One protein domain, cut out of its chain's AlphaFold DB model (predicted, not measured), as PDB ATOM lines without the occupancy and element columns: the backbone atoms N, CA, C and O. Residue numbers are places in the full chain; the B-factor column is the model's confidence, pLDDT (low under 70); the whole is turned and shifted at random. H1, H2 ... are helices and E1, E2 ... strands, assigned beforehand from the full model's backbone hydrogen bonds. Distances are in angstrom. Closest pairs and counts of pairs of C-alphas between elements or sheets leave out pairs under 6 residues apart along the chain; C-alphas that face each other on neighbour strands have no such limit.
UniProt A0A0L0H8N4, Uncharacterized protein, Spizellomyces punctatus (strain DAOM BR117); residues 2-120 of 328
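This is residues 2 to 120 of the 328 residues of an uncharacterized protein of Spizellomyces punctatus (strain DAOM BR117) (UniProt A0A0L0H8N4). A small sheet of three parallel strands, E1, E4 and E3, has helix H1 over one face, and helices H4, H6, H7 and H8 make a loose arc round the far side of H1. H8 leads into a separate two-stranded antiparallel sheet, E2 and E5, with the short H2 next to it, while H3 lies out toward one end of the longest axis and H7 toward the other. The printed part has 119 residues with eight named helices and five named strands, in the order H1 E1 H2 E2 H3 E3 H4 H5 E4 H6 H7 H8 E5. The class is mixed, helices and strands; the three-stranded sheet runs E1 E4 E3. The whole is compact, with a radius of gyration of the C-alphas of 14.5 A and spans of 40 by 32 by 24 A.

In the larger sheet the inner strand E4, residues 77 to 81, has the edge strands E1, residues 10 to 13, and E3, residues 45 to 50, as its neighbours. E1 and E4 are parallel at 20 degrees, with N 78 and O 10 within hydrogen-bond range at 2.8 A. E4 and E3 are parallel at 26 degrees, with N 79 and O 46 at 2.8 A and N 48 and O 79 at 3.0 A. H1, residues 2 to 7, is on this sheet at a height over the sheet of 9.6 A. It lies over E1 and E4, but only just, with 3 C-alphas on each, and on the local plane its line stands at 17 degrees to that of E1, along the strands. The closest C-alphas of H1 and E1 are those of Ala 4 and Leu 11, 5.9 A apart. E3, then H4, residues 56 to 65, and H5, residues 68 to 72, then E4 form a strand-helix-strand unit, two parallel neighbour strands with helices between, and its crossover is right-handed. H4 and H5 only graze the sheet, and so does H3, residues 34 to 39, which is on it only just, with 5 pairs of C-alphas within 10 A. H4 and H6, residues 87 to 92, touch at Ala 64 and Leu 89, their closest C-alphas, 4.5 A apart, at a steep tilt of 47 degrees, the same way. H6 and H7, residues 97 to 103, touch only at the corner, where the C-alphas of Gln 91 and Arg 97 come closest at 4.8 A. H7 and H8, residues 109 to 117, are apart, but only just, at 8.4 A. H8 is close but not clearly touching to H1, about perpendicular at 83 degrees, with the C-alphas of Leu 2 and Val 113 closest at 7.1 A. E5, residues 118 to 120, is antiparallel to E2, residues 22 to 24, at 154 degrees, with N 23 and O 119 at 2.8 A. The closest C-alphas of E5 and H2, residues 18 to 21, are those of Ile 120 and Leu 21, 6.2 A apart. Every O i to N i+4 pair is within hydrogen-bond range in H1, H4, H5, H6, H7 and H8; in H3 it is 1 of 2, and H2 is too short for such a pair.

H1 begins at C-alpha 2, at (187.851, 144.386, 163.831). From first to last C-alpha, E3 measures 13.4 A and E4 13.5 A, and E1 10.2 A. Among the helices H4 is the longest by residues, 14.3 A from C-alpha 56 at (182.220, 161.524, 158.527) to C-alpha 65; H8 measures 12.2 A and H7 9.9 A. E5 ends at C-alpha 120, at (186.723, 134.455, 148.226).

The C-alphas of Ser 39 and Asp 106, the two farthest apart, are 43.0 A apart. The printed part has no cut. No link is long; the link from E2 to H3, 9 residues, is short, and the others are tight. The mean pLDDT of the printed part is 88.7, and it is under 70 at residues 39 to 43, 51 to 54 and 82.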
ATOM      1  N   LEU A   2     186.978 143.947 162.732       92.75
ATOM      2  CA  LEU A   2     187.851 144.386 163.831       92.75
ATOM      3  C   LEU A   2     187.089 145.019 165.003       92.75
ATOM      4  O   LEU A   2     187.293 144.646 166.148       92.75
ATOM      5  N   VAL A   3     186.154 145.920 164.694       92.75
ATOM      6  CA  VAL A   3     185.306 146.555 165.705       92.75
ATOM      7  C   VAL A   3     184.531 145.525 166.539       92.75
ATOM      8  O   VAL A   3     184.531 145.633 167.754       92.75
ATOM      9  N   ALA A   4     183.942 144.496 165.921       92.50
ATOM     10  CA  ALA A   4     183.252 143.432 166.659       92.50
ATOM     11  C   ALA A   4     184.189 142.637 167.576       92.50
ATOM     12  O   ALA A   4     183.781 142.280 168.675       92.50
ATOM     13  N   LEU A   5     185.432 142.384 167.152       93.50
ATOM     14  CA  LEU A   5     186.423 141.708 167.996       93.50
ATOM     15  C   LEU A   5     186.759 142.544 169.236       93.50
ATOM     16  O   LEU A   5     186.831 142.002 170.331       93.50
ATOM     17  N   LEU A   6     186.925 143.858 169.065       94.69
ATOM     18  CA  LEU A   6     187.252 144.775 170.158       94.69
ATOM     19  C   LEU A   6     186.096 144.973 171.143       94.69
ATOM     20  O   LEU A   6     186.332 145.169 172.331       94.69
ATOM     21  N   THR A   7     184.852 144.962 170.662       93.62
ATOM     22  CA  THR A   7     183.694 145.386 171.465       93.62
ATOM     23  C   THR A   7     182.737 144.256 171.834       93.62
ATOM     24  O   THR A   7     181.792 144.483 172.589       93.62
ATOM     25  N   GLY A   8     182.944 143.045 171.307       92.44
ATOM     26  CA  GLY A   8     182.063 141.893 171.525       92.44
ATOM     27  C   GLY A   8     180.671 142.045 170.900       92.44
ATOM     28  O   GLY A   8     179.730 141.368 171.313       92.44
ATOM     29  N   ARG A   9     180.505 142.961 169.938       92.38
ATOM     30  CA  ARG A   9     179.208 143.284 169.318       92.38
ATOM     31  C   ARG A   9     178.946 142.447 168.076       92.38
ATOM     32  O   ARG A   9     179.871 142.025 167.384       92.38
ATOM     33  N   VAL A  10     177.666 142.269 167.751       92.44
ATOM     34  CA  VAL A  10     177.268 141.685 166.465       92.44
ATOM     35  C   VAL A  10     177.464 142.741 165.387       92.44
ATOM     36  O   VAL A  10     176.907 143.833 165.485       92.44
ATOM     37  N   LEU A  11     178.246 142.419 164.359       93.00
ATOM     38  CA  LEU A  11     178.498 143.315 163.235       93.00
ATOM     39  C   LEU A  11     177.796 142.807 161.985       93.00
ATOM     40  O   LEU A  11     178.056 141.689 161.548       93.00
ATOM     41  N   LEU A  12     176.980 143.661 161.378       93.31
ATOM     42  CA  LEU A  12     176.346 143.397 160.095       93.31
ATOM     43  C   LEU A  12     176.894 144.357 159.038       93.31
ATOM     44  O   LEU A  12     177.046 145.558 159.271       93.31
ATOM     45  N   VAL A  13     177.215 143.808 157.874       91.19
ATOM     46  CA  VAL A  13     177.717 144.535 156.713       91.19
ATOM     47  C   VAL A  13     176.568 144.693 155.732       91.19
ATOM     48  O   VAL A  13     176.020 143.707 155.234       91.19
ATOM     49  N   ASP A  14     176.222 145.940 155.437       90.25
ATOM     50  CA  ASP A  14     175.239 146.256 154.410       90.25
ATOM     51  C   ASP A  14     175.898 146.229 153.027       90.25
ATOM     52  O   ASP A  14     176.288 147.248 152.454       90.25
ATOM     53  N   TYR A  15     176.101 145.007 152.535       89.12
ATOM     54  CA  TYR A  15     176.605 144.729 151.199       89.12
ATOM     55  C   TYR A  15     175.910 143.491 150.629       89.12
ATOM     56  O   TYR A  15     176.297 142.356 150.905       89.12
ATOM     57  N   LYS A  16     174.876 143.714 149.810       88.38
ATOM     58  CA  LYS A  16     173.988 142.658 149.281       88.38
ATOM     59  C   LYS A  16     174.723 141.541 148.534       88.38
ATOM     60  O   LYS A  16     174.279 140.402 148.549       88.38
ATOM     61  N   LYS A  17     175.857 141.869 147.911       90.56
ATOM     62  CA  LYS A  17     176.680 140.944 147.123       90.56
ATOM     63  C   LYS A  17     177.661 140.120 147.953       90.56
ATOM     64  O   LYS A  17     178.340 139.265 147.397       90.56
ATOM     65  N   LEU A  18     177.733 140.334 149.270       90.94
ATOM     66  CA  LEU A  18     178.663 139.611 150.138       90.94
ATOM     67  C   LEU A  18     178.550 138.079 149.990       90.94
ATOM     68  O   LEU A  18     179.592 137.471 149.770       90.94
ATOM     69  N   PRO A  19     177.354 137.450 150.037       91.94
ATOM     70  CA  PRO A  19     177.246 135.989 149.975       91.94
ATOM     71  C   PRO A  19     177.539 135.405 148.588       91.94
ATOM     72  O   PRO A  19     177.925 134.250 148.487       91.94
ATOM     73  N   GLU A  20     177.342 136.191 147.524       93.62
ATOM     74  CA  GLU A  20     177.638 135.771 146.145       93.62
ATOM     75  C   GLU A  20     179.149 135.754 145.868       93.62
ATOM     76  O   GLU A  20     179.631 135.038 144.996       93.62
ATOM     77  N   LEU A  21     179.903 136.587 146.589       94.62
ATOM     78  CA  LEU A  21     181.305 136.879 146.303       94.62
ATOM     79  C   LEU A  21     182.270 136.280 147.332       94.62
ATOM     80  O   LEU A  21     183.439 136.032 147.022       94.62
ATOM     81  N   PHE A  22     181.794 136.051 148.555       95.44
ATOM     82  CA  PHE A  22     182.614 135.633 149.679       95.44
ATOM     83  C   PHE A  22     181.928 134.575 150.535       95.44
ATOM     84  O   PHE A  22     180.729 134.619 150.799       95.44
ATOM     85  N   GLU A  23     182.748 133.683 151.072       95.00
ATOM     86  CA  GLU A  23     182.381 132.746 152.122       95.00
ATOM     87  C   GLU A  23     182.854 133.313 153.463       95.00
ATOM     88  O   GLU A  23     184.035 133.627 153.644       95.00
ATOM     89  N   SER A  24     181.937 133.458 154.420       93.12
ATOM     90  CA  SER A  24     182.247 133.970 155.756       93.12
ATOM     91  C   SER A  24     182.040 132.894 156.814       93.12
ATOM     92  O   SER A  24     181.022 132.207 156.826       93.12
ATOM     93  N   LYS A  25     182.987 132.772 157.750       92.75
ATOM     94  CA  LYS A  25     182.871 131.865 158.911       92.75
ATOM     95  C   LYS A  25     181.960 132.403 160.009       92.75
ATOM     96  O   LYS A  25     181.644 131.686 160.954       92.75
ATOM     97  N   ILE A  26     181.596 133.676 159.914       91.44
ATOM     98  CA  ILE A  26     180.671 134.352 160.816       91.44
ATOM     99  C   ILE A  26     179.542 134.975 160.005       91.44
ATOM    100  O   ILE A  26     179.728 135.369 158.855       91.44
ATOM    101  N   GLU A  27     178.366 135.080 160.603       91.75
ATOM    102  CA  GLU A  27     177.245 135.750 159.958       91.75
ATOM    103  C   GLU A  27     177.482 137.268 159.925       91.75
ATOM    104  O   GLU A  27     177.702 137.887 160.966       91.75
ATOM    105  N   LEU A  28     177.448 137.847 158.724       92.12
ATOM    106  CA  LEU A  28     177.693 139.271 158.467       92.12
ATOM    107  C   LEU A  28     176.578 139.915 157.637       92.12
ATOM    108  O   LEU A  28     176.599 141.127 157.442       92.12
ATOM    109  N   ASN A  29     175.635 139.142 157.096       90.31
ATOM    110  CA  ASN A  29     174.728 139.622 156.065       90.31
ATOM    111  C   ASN A  29     173.588 140.457 156.660       90.31
ATOM    112  O   ASN A  29     172.655 139.917 157.257       90.31
ATOM    113  N   TRP A  30     173.627 141.773 156.435       89.25
ATOM    114  CA  TRP A  30     172.555 142.693 156.819       89.25
ATOM    115  C   TRP A  30     171.180 142.273 156.283       89.25
ATOM    116  O   TRP A  30     170.211 142.211 157.042       89.25
ATOM    117  N   SER A  31     171.088 141.928 154.997       88.00
ATOM    118  CA  SER A  31     169.815 141.676 154.308       88.00
ATOM    119  C   SER A  31     169.030 140.501 154.893       88.00
ATOM    120  O   SER A  31     167.808 140.460 154.786       88.00
ATOM    121  N   LYS A  32     169.702 139.567 155.576       88.38
ATOM    122  CA  LYS A  32     169.049 138.458 156.289       88.38
ATOM    123  C   LYS A  32     168.249 138.921 157.514       88.38
ATOM    124  O   LYS A  32     167.312 138.239 157.930       88.38
ATOM    125  N   TYR A  33     168.620 140.058 158.099       88.19
ATOM    126  CA  TYR A  33     168.041 140.587 159.337       88.19
ATOM    127  C   TYR A  33     167.268 141.893 159.143       88.19
ATOM    128  O   TYR A  33     166.555 142.299 160.057       88.19
ATOM    129  N   GLU A  34     167.367 142.526 157.974       86.25
ATOM    130  CA  GLU A  34     166.808 143.850 157.681       86.25
ATOM    131  C   GLU A  34     165.338 144.004 158.103       86.25
ATOM    132  O   GLU A  34     165.003 144.936 158.831       86.25
ATOM    133  N   SER A  35     164.464 143.059 157.744       83.44
ATOM    134  CA  SER A  35     163.036 143.121 158.102       83.44
ATOM    135  C   SER A  35     162.772 143.005 159.609       83.44
ATOM    136  O   SER A  35     161.821 143.592 160.124       83.44
ATOM    137  N   LYS A  36     163.621 142.276 160.344       82.94
ATOM    138  CA  LYS A  36     163.510 142.112 161.804       82.94
ATOM    139  C   LYS A  36     164.067 143.315 162.556       82.94
ATOM    140  O   LYS A  36     163.546 143.677 163.602       82.94
ATOM    141  N   LEU A  37     165.130 143.922 162.033       81.12
ATOM    142  CA  LEU A  37     165.785 145.064 162.666       81.12
ATOM    143  C   LEU A  37     165.013 146.361 162.433       81.12
ATOM    144  O   LEU A  37     164.910 147.164 163.352       81.12
ATOM    145  N   THR A  38     164.405 146.529 161.257       75.81
ATOM    146  CA  THR A  38     163.571 147.701 160.934       75.81
ATOM    147  C   THR A  38     162.212 147.699 161.640       75.81
ATOM    148  O   THR A  38     161.627 148.760 161.823       75.81
ATOM    149  N   SER A  39     161.718 146.532 162.066       69.75
ATOM    150  CA  SER A  39     160.468 146.398 162.834       69.75
ATOM    151  C   SER A  39     160.666 146.418 164.354       69.75
ATOM    152  O   SER A  39     159.697 146.573 165.096       69.75
ATOM    153  N   SER A  40     161.904 146.265 164.837       62.31
ATOM    154  CA  SER A  40     162.232 146.371 166.259       62.31
ATOM    155  C   SER A  40     162.446 147.831 166.673       62.31
ATOM    156  O   SER A  40     162.989 148.612 165.897       62.31
ATOM    157  N   ALA A  41     162.049 148.199 167.897       59.72
ATOM    158  CA  ALA A  41     162.296 149.537 168.438       59.72
ATOM    159  C   ALA A  41     163.789 149.909 168.333       59.72
ATOM    160  O   ALA A  41     164.645 149.095 168.691       59.72
ATOM    161  N   GLU A  42     164.075 151.148 167.906       59.06
ATOM    162  CA  GLU A  42     165.390 151.745 167.562       59.06
ATOM    163  C   GLU A  42     166.545 151.458 168.553       59.06
ATOM    164  O   GLU A  42     167.723 151.582 168.227       59.06
ATOM    165  N   SER A  43     166.224 151.011 169.766       61.88
ATOM    166  CA  SER A  43     167.151 150.644 170.841       61.88
ATOM    167  C   SER A  43     168.134 149.491 170.558       61.88
ATOM    168  O   SER A  43     169.108 149.344 171.293       61.88
ATOM    169  N   THR A  44     167.937 148.649 169.536       77.50
ATOM    170  CA  THR A  44     168.765 147.433 169.345       77.50
ATOM    171  C   THR A  44     169.935 147.606 168.373       77.50
ATOM    172  O   THR A  44     170.925 146.867 168.472       77.50
ATOM    173  N   PHE A  45     169.847 148.581 167.466       87.81
ATOM    174  CA  PHE A  45     170.692 148.679 166.279       87.81
ATOM    175  C   PHE A  45     171.179 150.111 166.012       87.81
ATOM    176  O   PHE A  45     170.442 151.064 166.234       87.81
ATOM    177  N   ILE A  46     172.404 150.256 165.499       88.75
ATOM    178  CA  ILE A  46     172.933 151.539 165.015       88.75
ATOM    179  C   ILE A  46     173.932 151.342 163.870       88.75
ATOM    180  O   ILE A  46     174.741 150.411 163.896       88.75
ATOM    181  N   TYR A  47     173.937 152.248 162.890       88.00
ATOM    182  CA  TYR A  47     175.035 152.360 161.929       88.00
ATOM    183  C   TYR A  47     176.200 153.138 162.550       88.00
ATOM    184  O   TYR A  47     176.102 154.339 162.791       88.00
ATOM    185  N   ILE A  48     177.324 152.460 162.789       87.06
ATOM    186  CA  ILE A  48     178.527 153.086 163.369       87.06
ATOM    187  C   ILE A  48     179.486 153.634 162.305       87.06
ATOM    188  O   ILE A  48     180.355 154.446 162.611       87.06
ATOM    189  N   LEU A  49     179.344 153.181 161.058       81.12
ATOM    190  CA  LEU A  49     180.193 153.530 159.921       81.12
ATOM    191  C   LEU A  49     179.309 153.635 158.672       81.12
ATOM    192  O   LEU A  49     178.933 152.606 158.117       81.12
ATOM    193  N   GLU A  50     178.974 154.847 158.228       79.06
ATOM    194  CA  GLU A  50     178.099 155.060 157.066       79.06
ATOM    195  C   GLU A  50     178.677 156.078 156.071       79.06
ATOM    196  O   GLU A  50     179.031 157.211 156.417       79.06
ATOM    197  N   HIS A  51     178.749 155.677 154.801       62.47
ATOM    198  CA  HIS A  51     179.112 156.548 153.688       62.47
ATOM    199  C   HIS A  51     177.922 157.416 153.278       62.47
ATOM    200  O   HIS A  51     176.964 156.926 152.694       62.47
ATOM    201  N   GLY A  52     177.998 158.716 153.557       55.47
ATOM    202  CA  GLY A  52     176.936 159.672 153.214       55.47
ATOM    203  C   GLY A  52     176.585 160.624 154.347       55.47
ATOM    204  O   GLY A  52     176.006 161.675 154.096       55.47
ATOM    205  N   ASN A  53     177.015 160.324 155.572       49.50
ATOM    206  CA  ASN A  53     176.740 161.203 156.693       49.50
ATOM    207  C   ASN A  53     177.483 162.543 156.542       49.50
ATOM    208  O   ASN A  53     178.681 162.578 156.223       49.50
ATOM    209  N   HIS A  54     176.794 163.644 156.855       52.94
ATOM    210  CA  HIS A  54     177.410 164.959 157.083       52.94
ATOM    211  C   HIS A  54     178.452 164.922 158.224       52.94
ATOM    212  O   HIS A  54     179.211 165.871 158.399       52.94
ATOM    213  N   ASP A  55     178.546 163.792 158.937       74.75
ATOM    214  CA  ASP A  55     179.334 163.595 160.149       74.75
ATOM    215  C   ASP A  55     180.549 162.648 160.001       74.75
ATOM    216  O   ASP A  55     181.091 162.158 160.990       74.75
ATOM    217  N   ARG A  56     181.028 162.383 158.770       81.69
ATOM    218  CA  ARG A  56     182.220 161.524 158.527       81.69
ATOM    219  C   ARG A  56     183.427 161.900 159.392       81.69
ATOM    220  O   ARG A  56     184.167 161.036 159.853       81.69
ATOM    221  N   ASP A  57     183.606 163.198 159.606       87.50
ATOM    222  CA  ASP A  57     184.658 163.740 160.454       87.50
ATOM    223  C   ASP A  57     184.528 163.283 161.911       87.50
ATOM    224  O   ASP A  57     185.515 162.837 162.494       87.50
ATOM    225  N   ARG A  58     183.326 163.340 162.496       88.62
ATOM    226  CA  ARG A  58     183.103 162.849 163.857       88.62
ATOM    227  C   ARG A  58     183.293 161.351 163.932       88.62
ATOM    228  O   ARG A  58     183.924 160.909 164.875       88.62
ATOM    229  N   THR A  59     182.823 160.576 162.952       88.94
ATOM    230  CA  THR A  59     183.058 159.125 162.941       88.94
ATOM    231  C   THR A  59     184.553 158.809 162.996       88.94
ATOM    232  O   THR A  59     184.973 158.007 163.826       88.94
ATOM    233  N   TRP A  60     185.383 159.470 162.182       90.06
ATOM    234  CA  TRP A  60     186.835 159.271 162.243       90.06
ATOM    235  C   TRP A  60     187.443 159.691 163.579       90.06
ATOM    236  O   TRP A  60     188.267 158.958 164.122       90.06
ATOM    237  N   LEU A  61     187.026 160.835 164.127       92.19
ATOM    238  CA  LEU A  61     187.491 161.282 165.439       92.19
ATOM    239  C   LEU A  61     187.087 160.301 166.544       92.19
ATOM    240  O   LEU A  61     187.921 159.966 167.380       92.19
ATOM    241  N   THR A  62     185.852 159.799 166.532       93.12
ATOM    242  CA  THR A  62     185.364 158.788 167.475       93.12
ATOM    243  C   THR A  62     186.222 157.529 167.403       93.12
ATOM    244  O   THR A  62     186.718 157.079 168.429       93.12
ATOM    245  N   LEU A  63     186.482 157.004 166.200       93.38
ATOM    246  CA  LEU A  63     187.329 155.818 166.023       93.38
ATOM    247  C   LEU A  63     188.764 156.035 166.507       93.38
ATOM    248  O   LEU A  63     189.370 155.090 166.999       93.38
ATOM    249  N   ALA A  64     189.304 157.248 166.371       94.38
ATOM    250  CA  ALA A  64     190.683 157.564 166.739       94.38
ATOM    251  C   ALA A  64     190.881 157.935 168.216       94.38
ATOM    252  O   ALA A  64     192.004 157.852 168.702       94.38
ATOM    253  N   THR A  65     189.840 158.400 168.915       96.12
ATOM    254  CA  THR A  65     190.005 159.047 170.235       96.12
ATOM    255  C   THR A  65     189.069 158.544 171.324       96.12
ATOM    256  O   THR A  65     189.295 158.861 172.480       96.12
ATOM    257  N   SER A  66     187.989 157.835 170.990       96.25
ATOM    258  CA  SER A  66     186.922 157.518 171.950       96.25
ATOM    259  C   SER A  66     186.777 156.012 172.167       96.25
ATOM    260  O   SER A  66     187.086 155.224 171.270       96.25
ATOM    261  N   ASP A  67     186.253 155.617 173.328       96.75
ATOM    262  CA  ASP A  67     185.783 154.251 173.556       96.75
ATOM    263  C   ASP A  67     184.410 154.045 172.891       96.75
ATOM    264  O   ASP A  67     183.389 154.612 173.277       96.75
ATOM    265  N   LEU A  68     184.374 153.203 171.866       95.06
ATOM    266  CA  LEU A  68     183.176 152.780 171.154       95.06
ATOM    267  C   LEU A  68     182.134 152.113 172.060       95.06
ATOM    268  O   LEU A  68     180.950 152.196 171.741       95.06
ATOM    269  N   ASN A  69     182.520 151.459 173.163       94.56
ATOM    270  CA  ASN A  69     181.545 150.922 174.116       94.56
ATOM    271  C   ASN A  69     180.846 152.038 174.895       94.56
ATOM    272  O   ASN A  69     179.651 151.929 175.145       94.56
ATOM    273  N   GLU A  70     181.534 153.126 175.223       95.38
ATOM    274  CA  GLU A  70     180.893 154.283 175.854       95.38
ATOM    275  C   GLU A  70     179.985 155.019 174.860       95.38
ATOM    276  O   GLU A  70     178.869 155.406 175.198       95.38
ATOM    277  N   VAL A  71     180.430 155.166 173.607       93.38
ATOM    278  CA  VAL A  71     179.696 155.935 172.587       93.38
ATOM    279  C   VAL A  71     178.497 155.168 172.018       93.38
ATOM    280  O   VAL A  71     177.446 155.758 171.782       93.38
ATOM    281  N   TYR A  72     178.643 153.864 171.772       91.75
ATOM    282  CA  TYR A  72     177.661 153.047 171.045       91.75
ATOM    283  C   TYR A  72     177.172 151.824 171.835       91.75
ATOM    284  O   TYR A  72     176.406 151.011 171.307       91.75
ATOM    285  N   GLY A  73     177.593 151.651 173.093       90.25
ATOM    286  CA  GLY A  73     177.367 150.420 173.858       90.25
ATOM    287  C   GLY A  73     175.917 150.123 174.224       90.25
ATOM    288  O   GLY A  73     175.618 148.972 174.557       90.25
ATOM    289  N   ALA A  74     175.020 151.107 174.106       89.94
ATOM    290  CA  ALA A  74     173.578 150.900 174.226       89.94
ATOM    291  C   ALA A  74     173.040 149.932 173.153       89.94
ATOM    292  O   ALA A  74     172.088 149.197 173.404       89.94
ATOM    293  N   HIS A  75     173.692 149.866 171.988       90.62
ATOM    294  CA  HIS A  75     173.270 149.029 170.870       90.62
ATOM    295  C   HIS A  75     174.053 147.712 170.849       90.62
ATOM    296  O   HIS A  75     175.282 147.678 170.976       90.62
ATOM    297  N   ARG A  76     173.347 146.593 170.672       89.00
ATOM    298  CA  ARG A  76     173.965 145.257 170.583       89.00
ATOM    299  C   ARG A  76     174.421 144.915 169.166       89.00
ATOM    300  O   ARG A  76     175.369 144.145 169.008       89.00
ATOM    301  N   ILE A  77     173.744 145.474 168.164       91.38
ATOM    302  CA  ILE A  77     173.965 145.186 166.746       91.38
ATOM    303  C   ILE A  77     174.465 146.449 166.058       91.38
ATOM    304  O   ILE A  77     173.817 147.494 166.111       91.38
ATOM    305  N   TRP A  78     175.621 146.353 165.417       92.25
ATOM    306  CA  TRP A  78     176.286 147.470 164.759       92.25
ATOM    307  C   TRP A  78     176.316 147.248 163.247       92.25
ATOM    308  O   TRP A  78     176.784 146.218 162.761       92.25
ATOM    309  N   GLY A  79     175.804 148.224 162.506       89.88
ATOM    310  CA  GLY A  79     175.775 148.245 161.049       89.88
ATOM    311  C   GLY A  79     176.960 149.002 160.467       89.88
ATOM    312  O   GLY A  79     177.383 150.034 160.998       89.88
ATOM    313  N   VAL A  80     177.478 148.503 159.347       88.12
ATOM    314  CA  VAL A  80     178.538 149.153 158.566       88.12
ATOM    315  C   VAL A  80     178.130 149.233 157.101       88.12
ATOM    316  O   VAL A  80     177.766 148.222 156.502       88.12
ATOM    317  N   ARG A  81     178.254 150.428 156.516       85.31
ATOM    318  CA  ARG A  81     177.948 150.741 155.117       85.31
ATOM    319  C   ARG A  81     179.024 151.654 154.512       85.31
ATOM    320  O   ARG A  81     179.159 152.814 154.890       85.31
ATOM    321  N   GLY A  82     179.764 151.144 153.526       66.38
ATOM    322  CA  GLY A  82     180.562 151.952 152.587       66.38
ATOM    323  C   GLY A  82     181.754 152.742 153.150       66.38
ATOM    324  O   GLY A  82     182.159 153.726 152.544       66.38
ATOM    325  N   PHE A  83     182.318 152.383 154.299       70.62
ATOM    326  CA  PHE A  83     183.368 153.195 154.925       70.62
ATOM    327  C   PHE A  83     184.785 152.904 154.396       70.62
ATOM    328  O   PHE A  83     185.053 151.846 153.834       70.62
ATOM    329  N   ASP A  84     185.689 153.861 154.610       81.94
ATOM    330  CA  ASP A  84     187.131 153.727 154.365       81.94
ATOM    331  C   ASP A  84     187.763 152.630 155.251       81.94
ATOM    332  O   ASP A  84     187.175 152.205 156.250       81.94
ATOM    333  N   TYR A  85     188.978 152.186 154.922       90.44
ATOM    334  CA  TYR A  85     189.718 151.243 155.759       90.44
ATOM    335  C   TYR A  85     190.145 151.909 157.077       90.44
ATOM    336  O   TYR A  85     191.136 152.626 157.132       90.44
ATOM    337  N   SER A  86     189.377 151.693 158.145       90.88
ATOM    338  CA  SER A  86     189.498 152.446 159.402       90.88
ATOM    339  C   SER A  86     190.336 151.783 160.496       90.88
ATOM    340  O   SER A  86     190.461 152.349 161.584       90.88
ATOM    341  N   ALA A  87     190.922 150.611 160.235       93.88
ATOM    342  CA  ALA A  87     191.761 149.919 161.215       93.88
ATOM    343  C   ALA A  87     192.906 150.792 161.769       93.88
ATOM    344  O   ALA A  87     193.103 150.752 162.985       93.88
ATOM    345  N   PRO A  88     193.574 151.656 160.972       93.75
ATOM    346  CA  PRO A  88     194.634 152.515 161.499       93.75
ATOM    347  C   PRO A  88     194.153 153.500 162.577       93.75
ATOM    348  O   PRO A  88     194.890 153.808 163.508       93.75
ATOM    349  N   LEU A  89     192.896 153.963 162.522       93.81
ATOM    350  CA  LEU A  89     192.337 154.815 163.588       93.81
ATOM    351  C   LEU A  89     192.215 154.044 164.897       93.81
ATOM    352  O   LEU A  89     192.540 154.574 165.951       93.81
ATOM    353  N   LEU A  90     191.782 152.786 164.820       95.25
ATOM    354  CA  LEU A  90     191.633 151.925 165.989       95.25
ATOM    355  C   LEU A  90     192.998 151.506 166.548       95.25
ATOM    356  O   LEU A  90     193.155 151.459 167.761       95.25
ATOM    357  N   GLN A  91     193.995 151.271 165.689       95.00
ATOM    358  CA  GLN A  91     195.381 151.016 166.105       95.00
ATOM    359  C   GLN A  91     196.017 152.212 166.813       95.00
ATOM    360  O   GLN A  91     196.817 152.023 167.725       95.00
ATOM    361  N   ALA A  92     195.670 153.430 166.400       94.75
ATOM    362  CA  ALA A  92     196.123 154.655 167.044       94.75
ATOM    363  C   ALA A  92     195.374 154.945 168.360       94.75
ATOM    364  O   ALA A  92     195.941 155.534 169.279       94.75
ATOM    365  N   ASN A  93     194.113 154.522 168.468       96.88
ATOM    366  CA  ASN A  93     193.231 154.859 169.581       96.88
ATOM    367  C   ASN A  93     193.776 154.363 170.941       96.88
ATOM    368  O   ASN A  93     194.041 153.167 171.091       96.88
ATOM    369  N   PRO A  94     193.899 155.232 171.965       97.06
ATOM    370  CA  PRO A  94     194.479 154.878 173.264       97.06
ATOM    371  C   PRO A  94     193.724 153.766 174.006       97.06
ATOM    372  O   PRO A  94     194.350 153.041 174.778       97.06
ATOM    373  N   HIS A  95     192.426 153.590 173.745       97.69
ATOM    374  CA  HIS A  95     191.601 152.546 174.357       97.69
ATOM    375  C   HIS A  95     191.839 151.156 173.745       97.69
ATOM    376  O   HIS A  95     191.586 150.148 174.400       97.69
ATOM    377  N   TYR A  96     192.333 151.083 172.503       97.31
ATOM    378  CA  TYR A  96     192.452 149.822 171.753       97.31
ATOM    379  C   TYR A  96     193.874 149.487 171.309       97.31
ATOM    380  O   TYR A  96     194.160 148.333 170.994       97.31
ATOM    381  N   ARG A  97     194.791 150.457 171.292       96.19
ATOM    382  CA  ARG A  97     196.144 150.260 170.760       96.19
ATOM    383  C   ARG A  97     196.899 149.115 171.434       96.19
ATOM    384  O   ARG A  97     197.537 148.340 170.737       96.19
ATOM    385  N   ALA A  98     196.793 148.976 172.757       96.56
ATOM    386  CA  ALA A  98     197.530 147.958 173.505       96.56
ATOM    387  C   ALA A  98     197.062 146.541 173.138       96.56
ATOM    388  O   ALA A  98     197.872 145.701 172.763       96.56
ATOM    389  N   ILE A  99     195.746 146.309 173.147       97.06
ATOM    390  CA  ILE A  99     195.172 145.008 172.782       97.06
ATOM    391  C   ILE A  99     195.391 144.684 171.298       97.06
ATOM    392  O   ILE A  99     195.657 143.541 170.940       97.06
ATOM    393  N   LEU A 100     195.358 145.687 170.415       96.62
ATOM    394  CA  LEU A 100     195.654 145.485 168.995       96.62
ATOM    395  C   LEU A 100     197.133 145.189 168.736       96.62
ATOM    396  O   LEU A 100     197.426 144.398 167.846       96.62
ATOM    397  N   GLN A 101     198.052 145.789 169.492       95.38
ATOM    398  CA  GLN A 101     199.479 145.456 169.433       95.38
ATOM    399  C   GLN A 101     199.749 144.040 169.944       95.38
ATOM    400  O   GLN A 101     200.596 143.348 169.389       95.38
ATOM    401  N   GLU A 102     199.007 143.586 170.955       96.62
ATOM    402  CA  GLU A 102     199.077 142.207 171.439       96.62
ATOM    403  C   GLU A 102     198.555 141.209 170.393       96.62
ATOM    404  O   GLU A 102     199.208 140.208 170.104       96.62
ATOM    405  N   TRP A 103     197.398 141.486 169.782       96.31
ATOM    406  CA  TRP A 103     196.786 140.595 168.787       96.31
ATOM    407  C   TRP A 103     197.502 140.606 167.433       96.31
ATOM    408  O   TRP A 103     197.540 139.585 166.745       96.31
ATOM    409  N   PHE A 104     198.044 141.757 167.036       95.19
ATOM    410  CA  PHE A 104     198.656 141.988 165.727       95.19
ATOM    411  C   PHE A 104     200.011 142.700 165.884       95.19
ATOM    412  O   PHE A 104     200.160 143.851 165.458       95.19
ATOM    413  N   PRO A 105     201.028 142.036 166.467       93.44
ATOM    414  CA  PRO A 105     202.323 142.661 166.762       93.44
ATOM    415  C   PRO A 105     203.097 143.098 165.510       93.44
ATOM    416  O   PRO A 105     203.980 143.946 165.587       93.44
ATOM    417  N   ASP A 106     202.756 142.550 164.342       92.44
ATOM    418  CA  ASP A 106     203.315 142.936 163.042       92.44
ATOM    419  C   ASP A 106     202.549 144.083 162.352       92.44
ATOM    420  O   ASP A 106     202.902 144.484 161.243       92.44
ATOM    421  N   GLY A 107     201.483 144.590 162.980       90.81
ATOM    422  CA  GLY A 107     200.627 145.656 162.461       90.81
ATOM    423  C   GLY A 107     199.695 145.250 161.312       90.81
ATOM    424  O   GLY A 107     198.935 146.098 160.845       90.81
ATOM    425  N   ARG A 108     199.707 143.986 160.859       93.69
ATOM    426  CA  ARG A 108     198.990 143.526 159.652       93.69
ATOM    427  C   ARG A 108     197.559 143.066 159.940       93.69
ATOM    428  O   ARG A 108     197.217 141.886 159.809       93.69
ATOM    429  N   ILE A 109     196.709 143.994 160.372       95.50
ATOM    430  CA  ILE A 109     195.331 143.687 160.774       95.50
ATOM    431  C   ILE A 109     194.492 143.110 159.632       95.50
ATOM    432  O   ILE A 109     193.792 142.116 159.847       95.50
ATOM    433  N   PHE A 110     194.520 143.707 158.436       95.62
ATOM    434  CA  PHE A 110     193.690 143.240 157.327       95.62
ATOM    435  C   PHE A 110     194.026 141.790 156.996       95.62
ATOM    436  O   PHE A 110     193.124 140.956 156.907       95.62
ATOM    437  N   TYR A 111     195.321 141.481 156.892       95.94
ATOM    438  CA  TYR A 111     195.804 140.132 156.617       95.94
ATOM    439  C   TYR A 111     195.232 139.112 157.605       95.94
ATOM    440  O   TYR A 111     194.599 138.138 157.192       95.94
ATOM    441  N   HIS A 112     195.420 139.344 158.909       95.56
ATOM    442  CA  HIS A 112     195.033 138.392 159.952       95.56
ATOM    443  C   HIS A 112     193.520 138.262 160.112       95.56
ATOM    444  O   HIS A 112     193.009 137.153 160.283       95.56
ATOM    445  N   VAL A 113     192.783 139.370 160.021       94.88
ATOM    446  CA  VAL A 113     191.324 139.353 160.156       94.88
ATOM    447  C   VAL A 113     190.681 138.696 158.935       94.88
ATOM    448  O   VAL A 113     189.862 137.787 159.089       94.88
ATOM    449  N   MET A 114     191.053 139.103 157.719       93.31
ATOM    450  CA  MET A 114     190.410 138.593 156.507       93.31
ATOM    451  C   MET A 114     190.658 137.098 156.341       93.31
ATOM    452  O   MET A 114     189.695 136.344 156.286       93.31
ATOM    453  N   ARG A 115     191.913 136.629 156.412       92.00
ATOM    454  CA  ARG A 115     192.239 135.194 156.266       92.00
ATOM    455  C   ARG A 115     191.539 134.292 157.287       92.00
ATOM    456  O   ARG A 115     191.380 133.092 157.062       92.00
ATOM    457  N   ARG A 116     191.181 134.839 158.454       93.19
ATOM    458  CA  ARG A 116     190.529 134.073 159.513       93.19
ATOM    459  C   ARG A 116     189.048 133.892 159.221       93.19
ATOM    460  O   ARG A 116     188.564 132.773 159.406       93.19
ATOM    461  N   PHE A 117     188.370 134.952 158.789       94.06
ATOM    462  CA  PHE A 117     186.908 135.022 158.772       94.06
ATOM    463  C   PHE A 117     186.281 135.038 157.382       94.06
ATOM    464  O   PHE A 117     185.141 134.601 157.271       94.06
ATOM    465  N   ILE A 118     186.987 135.501 156.349       94.00
ATOM    466  CA  ILE A 118     186.440 135.706 155.005       94.00
ATOM    467  C   ILE A 118     187.345 135.046 153.964       94.00
ATOM    468  O   ILE A 118     188.551 135.280 153.919       94.00
ATOM    469  N   SER A 119     186.746 134.247 153.091       94.44
ATOM    470  CA  SER A 119     187.393 133.687 151.901       94.44
ATOM    471  C   SER A 119     186.658 134.160 150.653       94.44
ATOM    472  O   SER A 119     185.461 134.433 150.702       94.44
ATOM    473  N   ILE A 120     187.370 134.285 149.534       96.19
ATOM    474  CA  ILE A 120     186.723 134.455 148.226       96.19
ATOM    475  C   ILE A 120     185.914 133.183 147.942       96.19
ATOM    476  O   ILE A 120     186.375 132.092 148.279       96.19
TER     477      ILE A 120